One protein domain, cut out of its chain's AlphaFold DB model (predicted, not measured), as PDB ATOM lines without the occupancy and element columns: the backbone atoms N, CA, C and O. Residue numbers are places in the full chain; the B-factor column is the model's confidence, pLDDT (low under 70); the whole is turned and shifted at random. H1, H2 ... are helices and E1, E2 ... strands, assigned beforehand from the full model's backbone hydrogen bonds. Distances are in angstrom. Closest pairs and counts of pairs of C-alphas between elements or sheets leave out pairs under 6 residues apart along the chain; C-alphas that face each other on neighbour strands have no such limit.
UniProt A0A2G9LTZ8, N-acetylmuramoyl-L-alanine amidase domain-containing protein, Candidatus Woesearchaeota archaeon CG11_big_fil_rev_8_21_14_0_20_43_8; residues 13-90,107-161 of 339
ATOM      1  N   GLY A  13     -94.240  17.533   1.587       93.06
ATOM      2  CA  GLY A  13     -92.783  17.484   1.749       93.06
ATOM      3  C   GLY A  13     -92.046  18.487   0.857       93.06
ATOM      4  O   GLY A  13     -91.161  19.197   1.329       93.06
ATOM      5  N   PHE A  14     -92.459  18.613  -0.408       94.38
ATOM      6  CA  PHE A  14     -91.879  19.588  -1.333       94.38
ATOM      7  C   PHE A  14     -92.140  21.037  -0.895       94.38
ATOM      8  O   PHE A  14     -91.248  21.880  -0.961       94.38
ATOM      9  N   THR A  15     -93.338  21.316  -0.375       95.38
ATOM     10  CA  THR A  15     -93.707  22.660   0.094       95.38
ATOM     11  C   THR A  15     -92.875  23.077   1.313       95.38
ATOM     12  O   THR A  15     -92.355  24.190   1.355       95.38
ATOM     13  N   VAL A  16     -92.684  22.165   2.277       95.69
ATOM     14  CA  VAL A  16     -91.826  22.400   3.453       95.69
ATOM     15  C   VAL A  16     -90.373  22.607   3.032       95.69
ATOM     16  O   VAL A  16     -89.718  23.522   3.526       95.69
ATOM     17  N   PHE A  17     -89.877  21.810   2.085       96.06
ATOM     18  CA  PHE A  17     -88.512  21.938   1.580       96.06
ATOM     19  C   PHE A  17     -88.253  23.310   0.940       96.06
ATOM     20  O   PHE A  17     -87.263  23.963   1.269       96.06
ATOM     21  N   ILE A  18     -89.170  23.787   0.091       97.25
ATOM     22  CA  ILE A  18     -89.073  25.133  -0.492       97.25
ATOM     23  C   ILE A  18     -89.094  26.201   0.610       97.25
ATOM     24  O   ILE A  18     -88.317  27.151   0.552       97.25
ATOM     25  N   PHE A  19     -89.950  26.054   1.623       97.38
ATOM     26  CA  PHE A  19     -90.044  27.025   2.712       97.38
ATOM     27  C   PHE A  19     -88.745  27.112   3.529       97.38
ATOM     28  O   PHE A  19     -88.273  28.207   3.829       97.38
ATOM     29  N   VAL A  20     -88.117  25.969   3.823       97.31
ATOM     30  CA  VAL A  20     -86.806  25.919   4.490       97.31
ATOM     31  C   VAL A  20     -85.728  26.583   3.631       97.31
ATOM     32  O   VAL A  20     -84.940  27.371   4.150       97.31
ATOM     33  N   LEU A  21     -85.719  26.339   2.315       97.38
ATOM     34  CA  LEU A  21     -84.789  27.014   1.405       97.38
ATOM     35  C   LEU A  21     -84.997  28.532   1.377       97.38
ATOM     36  O   LEU A  21     -84.015  29.270   1.385       97.38
ATOM     37  N   MET A  22     -86.246  29.010   1.396       96.88
ATOM     38  CA  MET A  22     -86.531  30.445   1.476       96.88
ATOM     39  C   MET A  22     -86.059  31.054   2.799       96.88
ATOM     40  O   MET A  22     -85.511  32.153   2.787       96.88
ATOM     41  N   LEU A  23     -86.209  30.349   3.927       95.94
ATOM     42  CA  LEU A  23     -85.692  30.812   5.219       95.94
ATOM     43  C   LEU A  23     -84.162  30.906   5.219       95.94
ATOM     44  O   LEU A  23     -83.621  31.920   5.654       95.94
ATOM     45  N   ILE A  24     -83.467  29.899   4.683       95.12
ATOM     46  CA  ILE A  24     -82.002  29.913   4.563       95.12
ATOM     47  C   ILE A  24     -81.551  31.048   3.633       95.12
ATOM     48  O   ILE A  24     -80.632  31.789   3.977       95.12
ATOM     49  N   ALA A  25     -82.215  31.230   2.488       94.88
ATOM     50  CA  ALA A  25     -81.903  32.302   1.544       94.88
ATOM     51  C   ALA A  25     -82.167  33.693   2.140       94.88
ATOM     52  O   ALA A  25     -81.346  34.594   1.982       94.88
ATOM     53  N   SER A  26     -83.272  33.867   2.870       89.31
ATOM     54  CA  SER A  26     -83.590  35.114   3.571       89.31
ATOM     55  C   SER A  26     -82.595  35.403   4.692       89.31
ATOM     56  O   SER A  26     -82.216  36.555   4.883       89.31
ATOM     57  N   TRP A  27     -82.148  34.378   5.425       87.50
ATOM     58  CA  TRP A  27     -81.132  34.530   6.465       87.50
ATOM     59  C   TRP A  27     -79.766  34.890   5.872       87.50
ATOM     60  O   TRP A  27     -79.101  35.800   6.360       87.50
ATOM     61  N   TYR A  28     -79.388  34.255   4.761       88.31
ATOM     62  CA  TYR A  28     -78.182  34.596   4.010       88.31
ATOM     63  C   TYR A  28     -78.225  36.029   3.464       88.31
ATOM     64  O   TYR A  28     -77.246  36.758   3.590       88.31
ATOM     65  N   LEU A  29     -79.361  36.464   2.909       85.88
ATOM     66  CA  LEU A  29     -79.561  37.844   2.452       85.88
ATOM     67  C   LEU A  29     -79.531  38.851   3.612       85.88
ATOM     68  O   LEU A  29     -78.982  39.940   3.469       85.88
ATOM     69  N   ALA A  30     -80.065  38.497   4.781       83.12
ATOM     70  CA  ALA A  30     -79.949  39.327   5.979       83.12
ATOM     71  C   ALA A  30     -78.484  39.457   6.438       83.12
ATOM     72  O   ALA A  30     -78.039  40.553   6.772       83.12
ATOM     73  N   LEU A  31     -77.712  38.365   6.384       77.69
ATOM     74  CA  LEU A  31     -76.274  38.368   6.672       77.69
ATOM     75  C   LEU A  31     -75.472  39.176   5.639       77.69
ATOM     76  O   LEU A  31     -74.558  39.905   6.020       77.69
ATOM     77  N   SER A  32     -75.812  39.088   4.349       77.88
ATOM     78  CA  SER A  32     -75.063  39.746   3.268       77.88
ATOM     79  C   SER A  32     -75.442  41.210   3.038       77.88
ATOM     80  O   SER A  32     -74.600  41.993   2.609       77.88
ATOM     81  N   SER A  33     -76.673  41.614   3.364       79.62
ATOM     82  CA  SER A  33     -77.154  42.997   3.202       79.62
ATOM     83  C   SER A  33     -76.533  43.998   4.181       79.62
ATOM     84  O   SER A  33     -76.840  45.186   4.114       79.62
ATOM     85  N   GLY A  34     -75.695  43.548   5.120       62.91
ATOM     86  CA  GLY A  34     -75.050  44.421   6.103       62.91
ATOM     87  C   GLY A  34     -76.004  45.013   7.147       62.91
ATOM     88  O   GLY A  34     -75.555  45.732   8.034       62.91
ATOM     89  N   THR A  35     -77.300  44.680   7.110       61.50
ATOM     90  CA  THR A  35     -78.281  45.106   8.129       61.50
ATOM     91  C   THR A  35     -78.012  44.479   9.503       61.50
ATOM     92  O   THR A  35     -78.364  45.058  10.525       61.50
ATOM     93  N   LEU A  36     -77.287  43.355   9.543       54.16
ATOM     94  CA  LEU A  36     -76.703  42.760  10.753       54.16
ATOM     95  C   LEU A  36     -75.348  43.375  11.162       54.16
ATOM     96  O   LEU A  36     -74.732  42.891  12.111       54.16
ATOM     97  N   GLY A  37     -74.874  44.427  10.485       54.41
ATOM     98  CA  GLY A  37     -73.550  45.027  10.697       54.41
ATOM     99  C   GLY A  37     -73.253  45.381  12.155       54.41
ATOM    100  O   GLY A  37     -72.142  45.137  12.614       54.41
ATOM    101  N   ASN A  38     -74.266  45.820  12.913       54.41
ATOM    102  CA  ASN A  38     -74.126  46.132  14.340       54.41
ATOM    103  C   ASN A  38     -74.019  44.890  15.249       54.41
ATOM    104  O   ASN A  38     -73.478  44.975  16.344       54.41
ATOM    105  N   VAL A  39     -74.527  43.727  14.831       55.97
ATOM    106  CA  VAL A  39     -74.422  42.474  15.608       55.97
ATOM    107  C   VAL A  39     -73.062  41.813  15.375       55.97
ATOM    108  O   VAL A  39     -72.466  41.264  16.301       55.97
ATOM    109  N   VAL A  40     -72.531  41.917  14.153       57.12
ATOM    110  CA  VAL A  40     -71.189  41.418  13.808       57.12
ATOM    111  C   VAL A  40     -70.095  42.231  14.511       57.12
ATOM    112  O   VAL A  40     -69.094  41.655  14.933       57.12
ATOM    113  N   THR A  41     -70.290  43.540  14.706       60.62
ATOM    114  CA  THR A  41     -69.372  44.366  15.509       60.62
ATOM    115  C   THR A  41     -69.394  43.981  16.985       60.62
ATOM    116  O   THR A  41     -68.325  43.799  17.554       60.62
ATOM    117  N   ILE A  42     -70.568  43.721  17.582       63.31
ATOM    118  CA  ILE A  42     -70.659  43.288  18.993       63.31
ATOM    119  C   ILE A  42     -69.894  41.975  19.224       63.31
ATOM    120  O   ILE A  42     -69.143  41.863  20.191       63.31
ATOM    121  N   GLY A  43     -70.039  40.993  18.328       70.50
ATOM    122  CA  GLY A  43     -69.303  39.729  18.439       70.50
ATOM    123  C   GLY A  43     -67.789  39.895  18.271       70.50
ATOM    124  O   GLY A  43     -67.015  39.234  18.961       70.50
ATOM    125  N   ARG A  44     -67.355  40.802  17.385       68.44
ATOM    126  CA  ARG A  44     -65.932  41.113  17.186       68.44
ATOM    127  C   ARG A  44     -65.331  41.794  18.414       68.44
ATOM    128  O   ARG A  44     -64.262  41.371  18.841       68.44
ATOM    129  N   ASP A  45     -66.014  42.777  18.991       71.94
ATOM    130  CA  ASP A  45     -65.531  43.510  20.167       71.94
ATOM    131  C   ASP A  45     -65.434  42.587  21.390       71.94
ATOM    132  O   ASP A  45     -64.446  42.618  22.121       71.94
ATOM    133  N   GLN A  46     -66.413  41.692  21.573       75.00
ATOM    134  CA  GLN A  46     -66.378  40.673  22.627       75.00
ATOM    135  C   GLN A  46     -65.226  39.680  22.436       75.00
ATOM    136  O   GLN A  46     -64.517  39.375  23.392       75.00
ATOM    137  N   LEU A  47     -65.010  39.189  21.211       75.88
ATOM    138  CA  LEU A  47     -63.907  38.270  20.923       75.88
ATOM    139  C   LEU A  47     -62.544  38.952  21.094       75.88
ATOM    140  O   LEU A  47     -61.615  38.344  21.620       75.88
ATOM    141  N   GLN A  48     -62.428  40.212  20.674       73.06
ATOM    142  CA  GLN A  48     -61.219  41.010  20.851       73.06
ATOM    143  C   GLN A  48     -60.920  41.235  22.330       73.06
ATOM    144  O   GLN A  48     -59.783  41.048  22.744       73.06
ATOM    145  N   LEU A  49     -61.939  41.563  23.126       76.81
ATOM    146  CA  LEU A  49     -61.797  41.700  24.569       76.81
ATOM    147  C   LEU A  49     -61.262  40.403  25.193       76.81
ATOM    148  O   LEU A  49     -60.287  40.449  25.936       76.81
ATOM    149  N   VAL A  50     -61.842  39.246  24.845       80.94
ATOM    150  CA  VAL A  50     -61.356  37.933  25.311       80.94
ATOM    151  C   VAL A  50     -59.901  37.695  24.899       80.94
ATOM    152  O   VAL A  50     -59.107  37.252  25.724       80.94
ATOM    153  N   LYS A  51     -59.530  38.022  23.656       78.81
ATOM    154  CA  LYS A  51     -58.151  37.871  23.175       78.81
ATOM    155  C   LYS A  51     -57.174  38.744  23.963       78.81
ATOM    156  O   LYS A  51     -56.139  38.252  24.392       78.81
ATOM    157  N   SER A  52     -57.518  40.008  24.200       78.44
ATOM    158  CA  SER A  52     -56.671  40.915  24.978       78.44
ATOM    159  C   SER A  52     -56.542  40.481  26.440       78.44
ATOM    160  O   SER A  52     -55.475  40.654  27.019       78.44
ATOM    161  N   TYR A  53     -57.581  39.876  27.030       82.56
ATOM    162  CA  TYR A  53     -57.469  39.249  28.351       82.56
ATOM    163  C   TYR A  53     -56.483  38.078  28.348       82.56
ATOM    164  O   TYR A  53     -55.641  38.007  29.235       82.56
ATOM    165  N   GLN A  54     -56.546  37.195  27.347       82.44
ATOM    166  CA  GLN A  54     -55.614  36.065  27.233       82.44
ATOM    167  C   GLN A  54     -54.159  36.528  27.089       82.44
ATOM    168  O   GLN A  54     -53.278  36.005  27.760       82.44
ATOM    169  N   GLU A  55     -53.909  37.539  26.256       80.38
ATOM    170  CA  GLU A  55     -52.568  38.111  26.068       80.38
ATOM    171  C   GLU A  55     -52.059  38.809  27.341       80.38
ATOM    172  O   GLU A  55     -50.879  38.712  27.680       80.38
ATOM    173  N   ALA A  56     -52.944  39.487  28.080       84.00
ATOM    174  CA  ALA A  56     -52.600  40.077  29.369       84.00
ATOM    175  C   ALA A  56     -52.264  39.003  30.419       84.00
ATOM    176  O   ALA A  56     -51.297  39.167  31.158       84.00
ATOM    177  N   GLU A  57     -53.006  37.893  30.464       84.12
ATOM    178  CA  GLU A  57     -52.692  36.753  31.337       84.12
ATOM    179  C   GLU A  57     -51.338  36.122  30.989       84.12
ATOM    180  O   GLU A  57     -50.535  35.872  31.884       84.12
ATOM    181  N   GLU A  58     -51.053  35.914  29.701       81.06
ATOM    182  CA  GLU A  58     -49.764  35.386  29.231       81.06
ATOM    183  C   GLU A  58     -48.602  36.314  29.609       81.06
ATOM    184  O   GLU A  58     -47.567  35.865  30.099       81.06
ATOM    185  N   THR A  59     -48.801  37.622  29.457       84.88
ATOM    186  CA  THR A  59     -47.831  38.643  29.871       84.88
ATOM    187  C   THR A  59     -47.572  38.593  31.376       84.88
ATOM    188  O   THR A  59     -46.421  38.642  31.806       84.88
ATOM    189  N   LEU A  60     -48.629  38.509  32.191       87.81
ATOM    190  CA  LEU A  60     -48.503  38.434  33.647       87.81
ATOM    191  C   LEU A  60     -47.794  37.150  34.085       87.81
ATOM    192  O   LEU A  60     -46.979  37.194  35.001       87.81
ATOM    193  N   LEU A  61     -48.060  36.030  33.408       85.12
ATOM    194  CA  LEU A  61     -47.366  34.769  33.649       85.12
ATOM    195  C   LEU A  61     -45.874  34.874  33.315       85.12
ATOM    196  O   LEU A  61     -45.034  34.474  34.117       85.12
ATOM    197  N   TYR A  62     -45.539  35.441  32.154       85.06
ATOM    198  CA  TYR A  62     -44.150  35.675  31.765       85.06
ATOM    199  C   TYR A  62     -43.417  36.555  32.783       85.06
ATOM    200  O   TYR A  62     -42.293  36.251  33.171       85.06
ATOM    201  N   LEU A  63     -44.076  37.614  33.254       89.88
ATOM    202  CA  LEU A  63     -43.539  38.525  34.260       89.88
ATOM    203  C   LEU A  63     -43.295  37.834  35.609       89.88
ATOM    204  O   LEU A  63     -42.274  38.100  36.237       89.88
ATOM    205  N   ASP A  64     -44.181  36.930  36.036       88.06
ATOM    206  CA  ASP A  64     -43.988  36.128  37.253       88.06
ATOM    207  C   ASP A  64     -42.777  35.191  37.128       88.06
ATOM    208  O   ASP A  64     -41.920  35.150  38.009       88.06
ATOM    209  N   MET A  65     -42.645  34.501  35.992       82.06
ATOM    210  CA  MET A  65     -41.482  33.650  35.721       82.06
ATOM    211  C   MET A  65     -40.180  34.459  35.674       82.06
ATOM    212  O   MET A  65     -39.194  34.077  36.299       82.06
ATOM    213  N   ALA A  66     -40.181  35.599  34.979       87.88
ATOM    214  CA  ALA A  66     -39.034  36.498  34.909       87.88
ATOM    215  C   ALA A  66     -38.645  37.036  36.295       87.88
ATOM    216  O   ALA A  66     -37.461  37.126  36.610       87.88
ATOM    217  N   ALA A  67     -39.624  37.344  37.150       89.81
ATOM    218  CA  ALA A  67     -39.384  37.759  38.527       89.81
ATOM    219  C   ALA A  67     -38.743  36.644  39.368       89.81
ATOM    220  O   ALA A  67     -37.834  36.923  40.150       89.81
ATOM    221  N   GLN A  68     -39.160  35.386  39.205       86.31
ATOM    222  CA  GLN A  68     -38.547  34.255  39.912       86.31
ATOM    223  C   GLN A  68     -37.076  34.063  39.521       86.31
ATOM    224  O   GLN A  68     -36.220  33.945  40.400       86.31
ATOM    225  N   GLU A  69     -36.773  34.095  38.222       84.94
ATOM    226  CA  GLU A  69     -35.397  33.990  37.720       84.94
ATOM    227  C   GLU A  69     -34.550  35.196  38.164       84.94
ATOM    228  O   GLU A  69     -33.457  35.024  38.703       84.94
ATOM    229  N   ALA A  70     -35.091  36.419  38.080       90.00
ATOM    230  CA  ALA A  70     -34.423  37.626  38.567       90.00
ATOM    231  C   ALA A  70     -34.110  37.572  40.067       90.00
ATOM    232  O   ALA A  70     -33.044  38.026  40.492       90.00
ATOM    233  N   ALA A  71     -35.001  37.006  40.885       89.25
ATOM    234  CA  ALA A  71     -34.740  36.797  42.307       89.25
ATOM    235  C   ALA A  71     -33.596  35.799  42.528       89.25
ATOM    236  O   ALA A  71     -32.693  36.078  43.320       89.25
ATOM    237  N   ALA A  72     -33.602  34.669  41.814       83.94
ATOM    238  CA  ALA A  72     -32.555  33.657  41.910       83.94
ATOM    239  C   ALA A  72     -31.179  34.217  41.512       83.94
ATOM    240  O   ALA A  72     -30.211  34.058  42.262       83.94
ATOM    241  N   ASP A  73     -31.105  34.940  40.393       85.38
ATOM    242  CA  ASP A  73     -29.875  35.571  39.916       85.38
ATOM    243  C   ASP A  73     -29.384  36.651  40.880       85.38
ATOM    244  O   ASP A  73     -28.202  36.697  41.220       85.38
ATOM    245  N   THR A  74     -30.294  37.464  41.419       87.69
ATOM    246  CA  THR A  74     -29.947  38.484  42.415       87.69
ATOM    247  C   THR A  74     -29.333  37.861  43.665       87.69
ATOM    248  O   THR A  74     -28.299  38.326  44.147       87.69
ATOM    249  N   LEU A  75     -29.930  36.783  44.179       84.12
ATOM    250  CA  LEU A  75     -29.396  36.053  45.328       84.12
ATOM    251  C   LEU A  75     -28.035  35.428  45.020       84.12
ATOM    252  O   LEU A  75     -27.120  35.513  45.841       84.12
ATOM    253  N   TYR A  76     -27.880  34.833  43.836       82.25
ATOM    254  CA  TYR A  76     -26.614  34.262  43.392       82.25
ATOM    255  C   TYR A  76     -25.513  35.327  43.299       82.25
ATOM    256  O   TYR A  76     -24.405  35.119  43.798       82.25
ATOM    257  N   GLU A  77     -25.806  36.486  42.711       80.50
ATOM    258  CA  GLU A  77     -24.864  37.598  42.605       80.50
ATOM    259  C   GLU A  77     -24.501  38.192  43.964       80.50
ATOM    260  O   GLU A  77     -23.328  38.487  44.205       80.50
ATOM    261  N   LEU A  78     -25.478  38.355  44.858       77.81
ATOM    262  CA  LEU A  78     -25.249  38.831  46.221       77.81
ATOM    263  C   LEU A  78     -24.360  37.858  47.000       77.81
ATOM    264  O   LEU A  78     -23.362  38.280  47.589       77.81
ATOM    265  N   ALA A  79     -24.657  36.558  46.930       75.19
ATOM    266  CA  ALA A  79     -23.864  35.513  47.570       75.19
ATOM    267  C   ALA A  79     -22.435  35.454  47.010       75.19
ATOM    268  O   ALA A  79     -21.466  35.347  47.763       75.19
ATOM    269  N   LYS A  80     -22.283  35.568  45.685       70.75
ATOM    270  CA  LYS A  80     -20.979  35.551  45.013       70.75
ATOM    271  C   LYS A  80     -20.140  36.784  45.339       70.75
ATOM    272  O   LYS A  80     -18.928  36.663  45.511       70.75
ATOM    273  N   ASN A  81     -20.763  37.960  45.397       68.19
ATOM    274  CA  ASN A  81     -20.049  39.228  45.537       68.19
ATOM    275  C   ASN A  81     -19.880  39.695  46.994       68.19
ATOM    276  O   ASN A  81     -19.241  40.715  47.241       68.19
ATOM    277  N   GLY A  82     -20.411  38.941  47.958       60.38
ATOM    278  CA  GLY A  82     -20.263  39.211  49.385       60.38
ATOM    279  C   GLY A  82     -21.271  40.205  49.970       60.38
ATOM    280  O   GLY A  82     -21.284  40.340  51.180       60.38
ATOM    281  N   MET A  83     -22.165  40.800  49.172       60.81
ATOM    282  CA  MET A  83     -23.223  41.757  49.581       60.81
ATOM    283  C   MET A  83     -22.840  43.244  49.746       60.81
ATOM    284  O   MET A  83     -23.691  44.043  50.115       60.81
ATOM    285  N   GLU A  84     -21.634  43.661  49.356       54.62
ATOM    286  CA  GLU A  84     -21.250  45.071  49.166       54.62
ATOM    287  C   GLU A  84     -20.558  45.130  47.835       54.62
ATOM    288  O   GLU A  84     -19.587  44.420  47.556       54.62
ATOM    289  N   THR A  85     -21.032  46.062  47.037       48.25
ATOM    290  CA  THR A  85     -20.238  46.551  45.943       48.25
ATOM    291  C   THR A  85     -20.127  48.049  46.108       48.25
ATOM    292  O   THR A  85     -21.134  48.750  46.181       48.25
ATOM    293  N   ASP A  86     -18.897  48.553  46.071       56.41
ATOM    294  CA  ASP A  86     -18.608  49.826  45.407       56.41
ATOM    295  C   ASP A  86     -19.587  50.010  44.223       56.41
ATOM    296  O   ASP A  86     -19.880  49.040  43.520       56.41
ATOM    297  N   LYS A  87     -20.077  51.236  43.972       58.19
ATOM    298  CA  LYS A  87     -20.920  51.604  42.811       58.19
ATOM    299  C   LYS A  87     -20.476  50.971  41.476       58.19
ATOM    300  O   LYS A  87     -21.264  50.891  40.541       58.19
ATOM    301  N   LYS A  88     -19.221  50.530  41.369       63.44
ATOM    302  CA  LYS A  88     -18.628  49.800  40.241       63.44
ATOM    303  C   LYS A  88     -18.815  48.272  40.235       63.44
ATOM    304  O   LYS A  88     -18.192  47.622  39.405       63.44
ATOM    305  N   ARG A  89     -19.639  47.681  41.109       59.44
ATOM    306  CA  ARG A  89     -19.942  46.228  41.145       59.44
ATOM    307  C   ARG A  89     -18.728  45.318  41.399       59.44
ATOM    308  O   ARG A  89     -18.751  44.139  41.061       59.44
ATOM    309  N   ASN A  90     -17.666  45.848  42.002       59.19
ATOM    310  CA  ASN A  90     -16.491  45.055  42.362       59.19
ATOM    311  C   ASN A  90     -16.732  44.296  43.670       59.19
ATOM    312  O   ASN A  90     -17.355  44.835  44.583       59.19
ATOM    313  N   GLU A 107     -25.203  42.690  57.863       55.94
ATOM    314  CA  GLU A 107     -26.539  43.276  57.888       55.94
ATOM    315  C   GLU A 107     -26.940  43.652  56.459       55.94
ATOM    316  O   GLU A 107     -26.268  44.441  55.788       55.94
ATOM    317  N   PHE A 108     -28.038  43.067  55.986       59.38
ATOM    318  CA  PHE A 108     -28.647  43.416  54.711       59.38
ATOM    319  C   PHE A 108     -29.070  44.888  54.743       59.38
ATOM    320  O   PHE A 108     -29.905  45.285  55.555       59.38
ATOM    321  N   LYS A 109     -28.524  45.711  53.848       62.31
ATOM    322  CA  LYS A 109     -29.153  46.997  53.539       62.31
ATOM    323  C   LYS A 109     -30.264  46.723  52.532       62.31
ATOM    324  O   LYS A 109     -29.973  46.356  51.396       62.31
ATOM    325  N   ASP A 110     -31.517  46.935  52.941       59.59
ATOM    326  CA  ASP A 110     -32.732  46.736  52.125       59.59
ATOM    327  C   ASP A 110     -32.639  47.344  50.709       59.59
ATOM    328  O   ASP A 110     -33.249  46.854  49.754       59.59
ATOM    329  N   THR A 111     -31.847  48.409  50.548       60.88
ATOM    330  CA  THR A 111     -31.670  49.129  49.282       60.88
ATOM    331  C   THR A 111     -30.973  48.312  48.192       60.88
ATOM    332  O   THR A 111     -31.329  48.458  47.025       60.88
ATOM    333  N   ASP A 112     -30.039  47.424  48.543       75.69
ATOM    334  CA  ASP A 112     -29.193  46.735  47.555       75.69
ATOM    335  C   ASP A 112     -29.910  45.554  46.889       75.69
ATOM    336  O   ASP A 112     -29.667  45.257  45.718       75.69
ATOM    337  N   LEU A 113     -30.816  44.888  47.612       84.50
ATOM    338  CA  LEU A 113     -31.590  43.767  47.077       84.50
ATOM    339  C   LEU A 113     -32.620  44.253  46.055       84.50
ATOM    340  O   LEU A 113     -32.709  43.709  44.956       84.50
ATOM    341  N   THR A 114     -33.374  45.296  46.410       90.31
ATOM    342  CA  THR A 114     -34.424  45.840  45.543       90.31
ATOM    343  C   THR A 114     -33.838  46.412  44.254       90.31
ATOM    344  O   THR A 114     -34.390  46.168  43.184       90.31
ATOM    345  N   GLU A 115     -32.728  47.153  44.324       90.50
ATOM    346  CA  GLU A 115     -32.084  47.722  43.133       90.50
ATOM    347  C   GLU A 115     -31.595  46.620  42.183       90.50
ATOM    348  O   GLU A 115     -31.971  46.613  41.013       90.50
ATOM    349  N   ARG A 116     -30.856  45.625  42.694       88.31
ATOM    350  CA  ARG A 116     -30.343  44.514  41.873       88.31
ATOM    351  C   ARG A 116     -31.439  43.645  41.281       88.31
ATOM    352  O   ARG A 116     -31.340  43.248  40.126       88.31
ATOM    353  N   PHE A 117     -32.479  43.367  42.061       92.56
ATOM    354  CA  PHE A 117     -33.628  42.632  41.561       92.56
ATOM    355  C   PHE A 117     -34.261  43.352  40.374       92.56
ATOM    356  O   PHE A 117     -34.528  42.726  39.353       92.56
ATOM    357  N   ASN A 118     -34.489  44.663  40.503       94.81
ATOM    358  CA  ASN A 118     -35.072  45.452  39.426       94.81
ATOM    359  C   ASN A 118     -34.152  45.487  38.200       94.81
ATOM    360  O   ASN A 118     -34.656  45.312  37.099       94.81
ATOM    361  N   ASP A 119     -32.836  45.632  38.374       94.25
ATOM    362  CA  ASP A 119     -31.873  45.576  37.264       94.25
ATOM    363  C   ASP A 119     -31.939  44.241  36.505       94.25
ATOM    364  O   ASP A 119     -31.975  44.222  35.274       94.25
ATOM    365  N   ASN A 120     -31.971  43.121  37.234       92.88
ATOM    366  CA  ASN A 120     -32.048  41.788  36.639       92.88
ATOM    367  C   ASN A 120     -33.402  41.565  35.955       92.88
ATOM    368  O   ASN A 120     -33.447  41.124  34.808       92.88
ATOM    369  N   LEU A 121     -34.502  41.933  36.618       94.56
ATOM    370  CA  LEU A 121     -35.846  41.839  36.053       94.56
ATOM    371  C   LEU A 121     -35.981  42.685  34.783       94.56
ATOM    372  O   LEU A 121     -36.482  42.185  33.779       94.56
ATOM    373  N   ASP A 122     -35.486  43.925  34.807       95.25
ATOM    374  CA  ASP A 122     -35.483  44.845  33.666       95.25
ATOM    375  C   ASP A 122     -34.713  44.270  32.468       95.25
ATOM    376  O   ASP A 122     -35.062  44.574  31.324       95.25
ATOM    377  N   GLY A 123     -33.701  43.431  32.724       92.19
ATOM    378  CA  GLY A 123     -32.979  42.665  31.710       92.19
ATOM    379  C   GLY A 123     -33.826  41.561  31.075       92.19
ATOM    380  O   GLY A 123     -33.822  41.419  29.854       92.19
ATOM    381  N   TYR A 124     -34.606  40.816  31.863       89.44
ATOM    382  CA  TYR A 124     -35.514  39.801  31.314       89.44
ATOM    383  C   TYR A 124     -36.661  40.414  30.511       89.44
ATOM    384  O   TYR A 124     -37.043  39.873  29.481       89.44
ATOM    385  N   ILE A 125     -37.200  41.551  30.953       91.44
ATOM    386  CA  ILE A 125     -38.365  42.184  30.317       91.44
ATOM    387  C   ILE A 125     -37.984  43.265  29.296       91.44
ATOM    388  O   ILE A 125     -38.858  44.015  28.855       91.44
ATOM    389  N   GLU A 126     -36.710  43.366  28.900       90.50
ATOM    390  CA  GLU A 126     -36.200  44.451  28.049       90.50
ATOM    391  C   GLU A 126     -36.960  44.579  26.717       90.50
ATOM    392  O   GLU A 126     -37.261  45.694  26.280       90.50
ATOM    393  N   ASP A 127     -37.339  43.444  26.127       83.44
ATOM    394  CA  ASP A 127     -38.070  43.369  24.860       83.44
ATOM    395  C   ASP A 127     -39.563  43.729  24.991       83.44
ATOM    396  O   ASP A 127     -40.269  43.915  23.994       83.44
ATOM    397  N   THR A 128     -40.076  43.868  26.217       81.81
ATOM    398  CA  THR A 128     -41.470  44.245  26.466       81.81
ATOM    399  C   THR A 128     -41.595  45.768  26.582       81.81
ATOM    400  O   THR A 128     -41.273  46.389  27.589       81.81
ATOM    401  N   HIS A 129     -42.084  46.422  25.527       80.00
ATOM    402  CA  HIS A 129     -42.139  47.893  25.477       80.00
ATOM    403  C   HIS A 129     -43.142  48.553  26.439       80.00
ATOM    404  O   HIS A 129     -43.154  49.779  26.553       80.00
ATOM    405  N   TYR A 130     -44.009  47.780  27.090       84.12
ATOM    406  CA  TYR A 130     -45.113  48.302  27.897       84.12
ATOM    407  C   TYR A 130     -45.022  47.938  29.384       84.12
ATOM    408  O   TYR A 130     -45.791  48.484  30.172       84.12
ATOM    409  N   LEU A 131     -44.101  47.057  29.793       89.19
ATOM    410  CA  LEU A 131     -43.899  46.787  31.214       89.19
ATOM    411  C   LEU A 131     -43.019  47.886  31.830       89.19
ATOM    412  O   LEU A 131     -41.991  48.259  31.258       89.19
ATOM    413  N   PRO A 132     -43.420  48.455  32.979       91.62
ATOM    414  CA  PRO A 132     -42.660  49.521  33.609       91.62
ATOM    415  C   PRO A 132     -41.368  48.967  34.213       91.62
ATOM    416  O   PRO A 132     -41.400  48.094  35.081       91.62
ATOM    417  N   LYS A 133     -40.238  49.529  33.781       94.81
ATOM    418  CA  LYS A 133     -38.918  49.219  34.333       94.81
ATOM    419  C   LYS A 133     -38.769  49.722  35.766       94.81
ATOM    420  O   LYS A 133     -39.351  50.749  36.136       94.81
ATOM    421  N   SER A 134     -37.981  49.008  36.563       94.94
ATOM    422  CA  SER A 134     -37.644  49.348  37.950       94.94
ATOM    423  C   SER A 134     -38.863  49.589  38.858       94.94
ATOM    424  O   SER A 134     -38.854  50.429  39.769       94.94
ATOM    425  N   ASN A 135     -39.952  48.868  38.588       95.50
ATOM    426  CA  ASN A 135     -41.256  49.105  39.193       95.50
ATOM    427  C   ASN A 135     -41.569  48.183  40.377       95.50
ATOM    428  O   ASN A 135     -42.722  48.112  40.773       95.50
ATOM    429  N   TYR A 136     -40.595  47.492  40.964       94.00
ATOM    430  CA  TYR A 136     -40.850  46.571  42.076       94.00
ATOM    431  C   TYR A 136     -40.190  47.035  43.371       94.00
ATOM    432  O   TYR A 136     -39.098  47.607  43.368       94.00
ATOM    433  N   ASP A 137     -40.895  46.818  44.473       93.88
ATOM    434  CA  ASP A 137     -40.404  46.907  45.841       93.88
ATOM    435  C   ASP A 137     -40.270  45.485  46.386       93.88
ATOM    436  O   ASP A 137     -41.232  44.712  46.328       93.88
ATOM    437  N   ILE A 138     -39.072  45.118  46.841       90.75
ATOM    438  CA  ILE A 138     -38.778  43.762  47.304       90.75
ATOM    439  C   ILE A 138     -38.727  43.768  48.818       90.75
ATOM    440  O   ILE A 138     -37.904  44.437  49.432       90.75
ATOM    441  N   GLN A 139     -39.616  42.984  49.408       88.88
ATOM    442  CA  GLN A 139     -39.670  42.750  50.838       88.88
ATOM    443  C   GLN A 139     -39.244  41.317  51.098       88.88
ATOM    444  O   GLN A 139     -39.613  40.405  50.357       88.88
ATOM    445  N   TYR A 140     -38.488  41.108  52.164       84.44
ATOM    446  CA  TYR A 140     -38.132  39.778  52.615       84.44
ATOM    447  C   TYR A 140     -38.428  39.634  54.099       84.44
ATOM    448  O   TYR A 140     -38.350  40.587  54.872       84.44
ATOM    449  N   HIS A 141     -38.789  38.427  54.500       84.62
ATOM    450  CA  HIS A 141     -38.923  38.066  55.900       84.62
ATOM    451  C   HIS A 141     -38.508  36.614  56.086       84.62
ATOM    452  O   HIS A 141     -38.583  35.798  55.168       84.62
ATOM    453  N   GLN A 142     -38.031  36.300  57.284       81.62
ATOM    454  CA  GLN A 142     -37.665  34.941  57.642       81.62
ATOM    455  C   GLN A 142     -38.879  34.232  58.251       81.62
ATOM    456  O   GLN A 142     -39.465  34.722  59.217       81.62
ATOM    457  N   GLU A 143     -39.231  33.070  57.709       87.62
ATOM    458  CA  GLU A 143     -40.264  32.188  58.252       87.62
ATOM    459  C   GLU A 143     -39.634  30.820  58.560       87.62
ATOM    460  O   GLU A 143     -39.472  29.957  57.694       87.62
ATOM    461  N   GLY A 144     -39.202  30.643  59.813       89.25
ATOM    462  CA  GLY A 144     -38.420  29.478  60.233       89.25
ATOM    463  C   GLY A 144     -37.033  29.454  59.582       89.25
ATOM    464  O   GLY A 144     -36.262  30.405  59.719       89.25
ATOM    465  N   ASP A 145     -36.732  28.372  58.865       79.94
ATOM    466  CA  ASP A 145     -35.457  28.184  58.155       79.94
ATOM    467  C   ASP A 145     -35.478  28.746  56.720       79.94
ATOM    468  O   ASP A 145     -34.496  28.623  55.988       79.94
ATOM    469  N   TYR A 146     -36.592  29.353  56.297       73.12
ATOM    470  CA  TYR A 146     -36.774  29.863  54.940       73.12
ATOM    471  C   TYR A 146     -36.734  31.390  54.907       73.12
ATOM    472  O   TYR A 146     -37.358  32.068  55.725       73.12
ATOM    473  N   LEU A 147     -36.028  31.931  53.912       73.44
ATOM    474  CA  LEU A 147     -36.119  33.336  53.531       73.44
ATOM    475  C   LEU A 147     -37.226  33.474  52.485       73.44
ATOM    476  O   LEU A 147     -37.092  32.973  51.367       73.44
ATOM    477  N   ILE A 148     -38.318  34.137  52.848       80.94
ATOM    478  CA  ILE A 148     -39.427  34.413  51.939       80.94
ATOM    479  C   ILE A 148     -39.187  35.779  51.310       80.94
ATOM    480  O   ILE A 148     -39.068  36.778  52.019       80.94
ATOM    481  N   ILE A 149     -39.124  35.820  49.980       80.88
ATOM    482  CA  ILE A 149     -38.962  37.052  49.208       80.88
ATOM    483  C   ILE A 149     -40.274  37.330  48.481       80.88
ATOM    484  O   ILE A 149     -40.787  36.489  47.747       80.88
ATOM    485  N   THR A 150     -40.815  38.520  48.696       87.69
ATOM    486  CA  THR A 150     -42.062  38.995  48.099       87.69
ATOM    487  C   THR A 150     -41.804  40.284  47.340       87.69
ATOM    488  O   THR A 150     -41.280  41.240  47.908       87.69
ATOM    489  N   GLY A 151     -42.188  40.326  46.067       87.75
ATOM    490  CA  GLY A 151     -42.130  41.539  45.259       87.75
ATOM    491  C   GLY A 151     -43.509  42.158  45.086       87.75
ATOM    492  O   GLY A 151     -44.453  41.471  44.706       87.75
ATOM    493  N   SER A 152     -43.627  43.458  45.347       92.12
ATOM    494  CA  SER A 152     -44.847  44.230  45.098       92.12
ATOM    495  C   SER A 152     -44.577  45.345  44.090       92.12
ATOM    496  O   SER A 152     -43.563  46.033  44.201       92.12
ATOM    497  N   PRO A 153     -45.458  45.572  43.104       92.38
ATOM    498  CA  PRO A 153     -45.257  46.650  42.152       92.38
ATOM    499  C   PRO A 153     -45.469  48.025  42.819       92.38
ATOM    500  O   PRO A 153     -46.477  48.259  43.484       92.38
ATOM    501  N   LYS A 154     -44.535  48.961  42.612       94.75
ATOM    502  CA  LYS A 154     -44.573  50.356  43.093       94.75
ATOM    503  C   LYS A 154     -45.704  51.154  42.448       94.75
ATOM    504  O   LYS A 154     -46.288  52.035  43.076       94.75
ATOM    505  N   LYS A 155     -45.990  50.869  41.178       93.75
ATOM    506  CA  LYS A 155     -47.111  51.427  40.414       93.75
ATOM    507  C   LYS A 155     -47.930  50.291  39.808       93.75
ATOM    508  O   LYS A 155     -47.333  49.280  39.438       93.75
ATOM    509  N   PRO A 156     -49.256  50.455  39.654       91.25
ATOM    510  CA  PRO A 156     -50.079  49.489  38.939       91.25
ATOM    511  C   PRO A 156     -49.484  49.147  37.570       91.25
ATOM    512  O   PRO A 156     -48.992  50.027  36.864       91.25
ATOM    513  N   LEU A 157     -49.522  47.866  37.210       88.19
ATOM    514  CA  LEU A 157     -49.133  47.421  35.878       88.19
ATOM    515  C   LEU A 157     -50.242  47.804  34.897       88.19
ATOM    516  O   LEU A 157     -51.381  47.355  35.028       88.19
ATOM    517  N   GLU A 158     -49.908  48.637  33.920       85.81
ATOM    518  CA  GLU A 158     -50.819  49.033  32.852       85.81
ATOM    519  C   GLU A 158     -50.457  48.252  31.588       85.81
ATOM    520  O   GLU A 158     -49.448  48.530  30.948       85.81
ATOM    521  N   ILE A 159     -51.273  47.259  31.229       79.81
ATOM    522  CA  ILE A 159     -51.114  46.515  29.975       79.81
ATOM    523  C   ILE A 159     -52.007  47.198  28.931       79.81
ATOM    524  O   ILE A 159     -53.237  47.107  29.028       79.81
ATOM    525  N   PRO A 160     -51.444  47.924  27.945       73.44
ATOM    526  CA  PRO A 160     -52.256  48.674  27.007       73.44
ATOM    527  C   PRO A 160     -52.970  47.707  26.063       73.44
ATOM    528  O   PRO A 160     -52.341  47.024  25.252       73.44
ATOM    529  N   LEU A 161     -54.303  47.710  26.106       63.78
ATOM    530  CA  LEU A 161     -55.152  46.920  25.203       63.78
ATOM    531  C   LEU A 161     -54.967  47.324  23.722       63.78
ATOM    532  O   LEU A 161     -55.290  46.565  22.813       63.78
TER     533      LEU A 161
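AT A GLANCE: This is residues 13 to 90 and 107 to 161 of the 339 residues of the protein "N-acetylmuramoyl-L-alanine amidase domain-containing protein" of Candidatus Woesearchaeota archaeon CG11_big_fil_rev_8_21_14_0_20_43_8 (UniProt A0A2G9LTZ8). One very long helix, H2, makes a shaft with a small head packed at its far end, and a second helix, H1, is set at an angle to it at the other end, as an arm that sticks out with residues 13 to 30. The head is made by the short helix H3, which packs on residues 66 to 74 of H2, and by the hairpin of E1 and E2, whose tip, residues 142 to 147, sticks out. The printed part has 133 residues, with three named helices and two named strands in the order H1, H2, H3, E1, E2; the two strands form an antiparallel sheet, and the class is mostly helix. The whole is extended, with a radius of gyration of the C-alphas of 27.5 A, and it spans 90 by 32 by 21 A, a length made by H2 together with the arm H1.

HOW THE PARTS SIT: H1, residues 13 to 32, is joined by a tight link of 4 residues to H2, residues 37 to 81. H1 and H2 are only just apart, their closest C-alphas 8.2 A from each other. H1 touches no helix. H2 touches H3, residues 110 to 124, and does so with residues 66 to 74 alone; the closest C-alphas are those of Ala 70 and Leu 121, 5.1 A apart. H2 and H3 run opposite ways at a steep tilt of 53 degrees. A long link of 11 residues joins H3 to E1, residues 136 to 143. The closest C-alphas of H3 and E1 are those of Thr 114 and Ile 138, 5.1 A apart. E1 forms a hairpin with E2, residues 146 to 153, across a tight link of 2 residues. The two strands are antiparallel, with 157 degrees between their N-to-C directions. N 137 and O 152 are within hydrogen-bond range at 2.8 A, and so are N 150 and O 139, also at 2.8 A. H2 and E2 are near each other, with 7 pairs of C-alphas within 10 A. H2 and E1 are apart, and so are H3 and E2. H1 is apart from H3 and from both strands. In H1 and H2 every O i to N i+4 pair is within hydrogen-bond range; in H3 it is 10 of 11.

IN THESE COORDINATES: H1 begins with C-alpha 13 at (-92.783, 17.484, 1.749) and measures 28.5 A from first to last C-alpha. H2, 45 residues, is the longest helix at 64.1 A; its C-alpha 37 stands at (-73.550, 45.027, 10.697) and its C-alpha 81 at (-20.049, 39.228, 45.537). H3 has 15 residues and measures 22.1 A. E1 and E2 have 8 residues each, and E2 ends with C-alpha 153 at (-45.257, 46.650, 42.152).

THE WHOLE: The two C-alphas farthest apart are those of Phe 14 and Asp 86, at 92.0 A. Residues 91 to 106 are cut out and not printed, and C-alphas 90 and 107 are 18.6 A apart across this cut, which falls in the link from H2 to H3. Of the links that are printed whole, the one from H3 to E1 is long. Without the stretches that stand free, the body has 94 residues and spans 71 by 26 by 19 A. The mean pLDDT of the printed part is 81.2; confidence is low, under 70, at residues 34 to 42, 44, 81 to 90, 107 to 111 and 161 of this model.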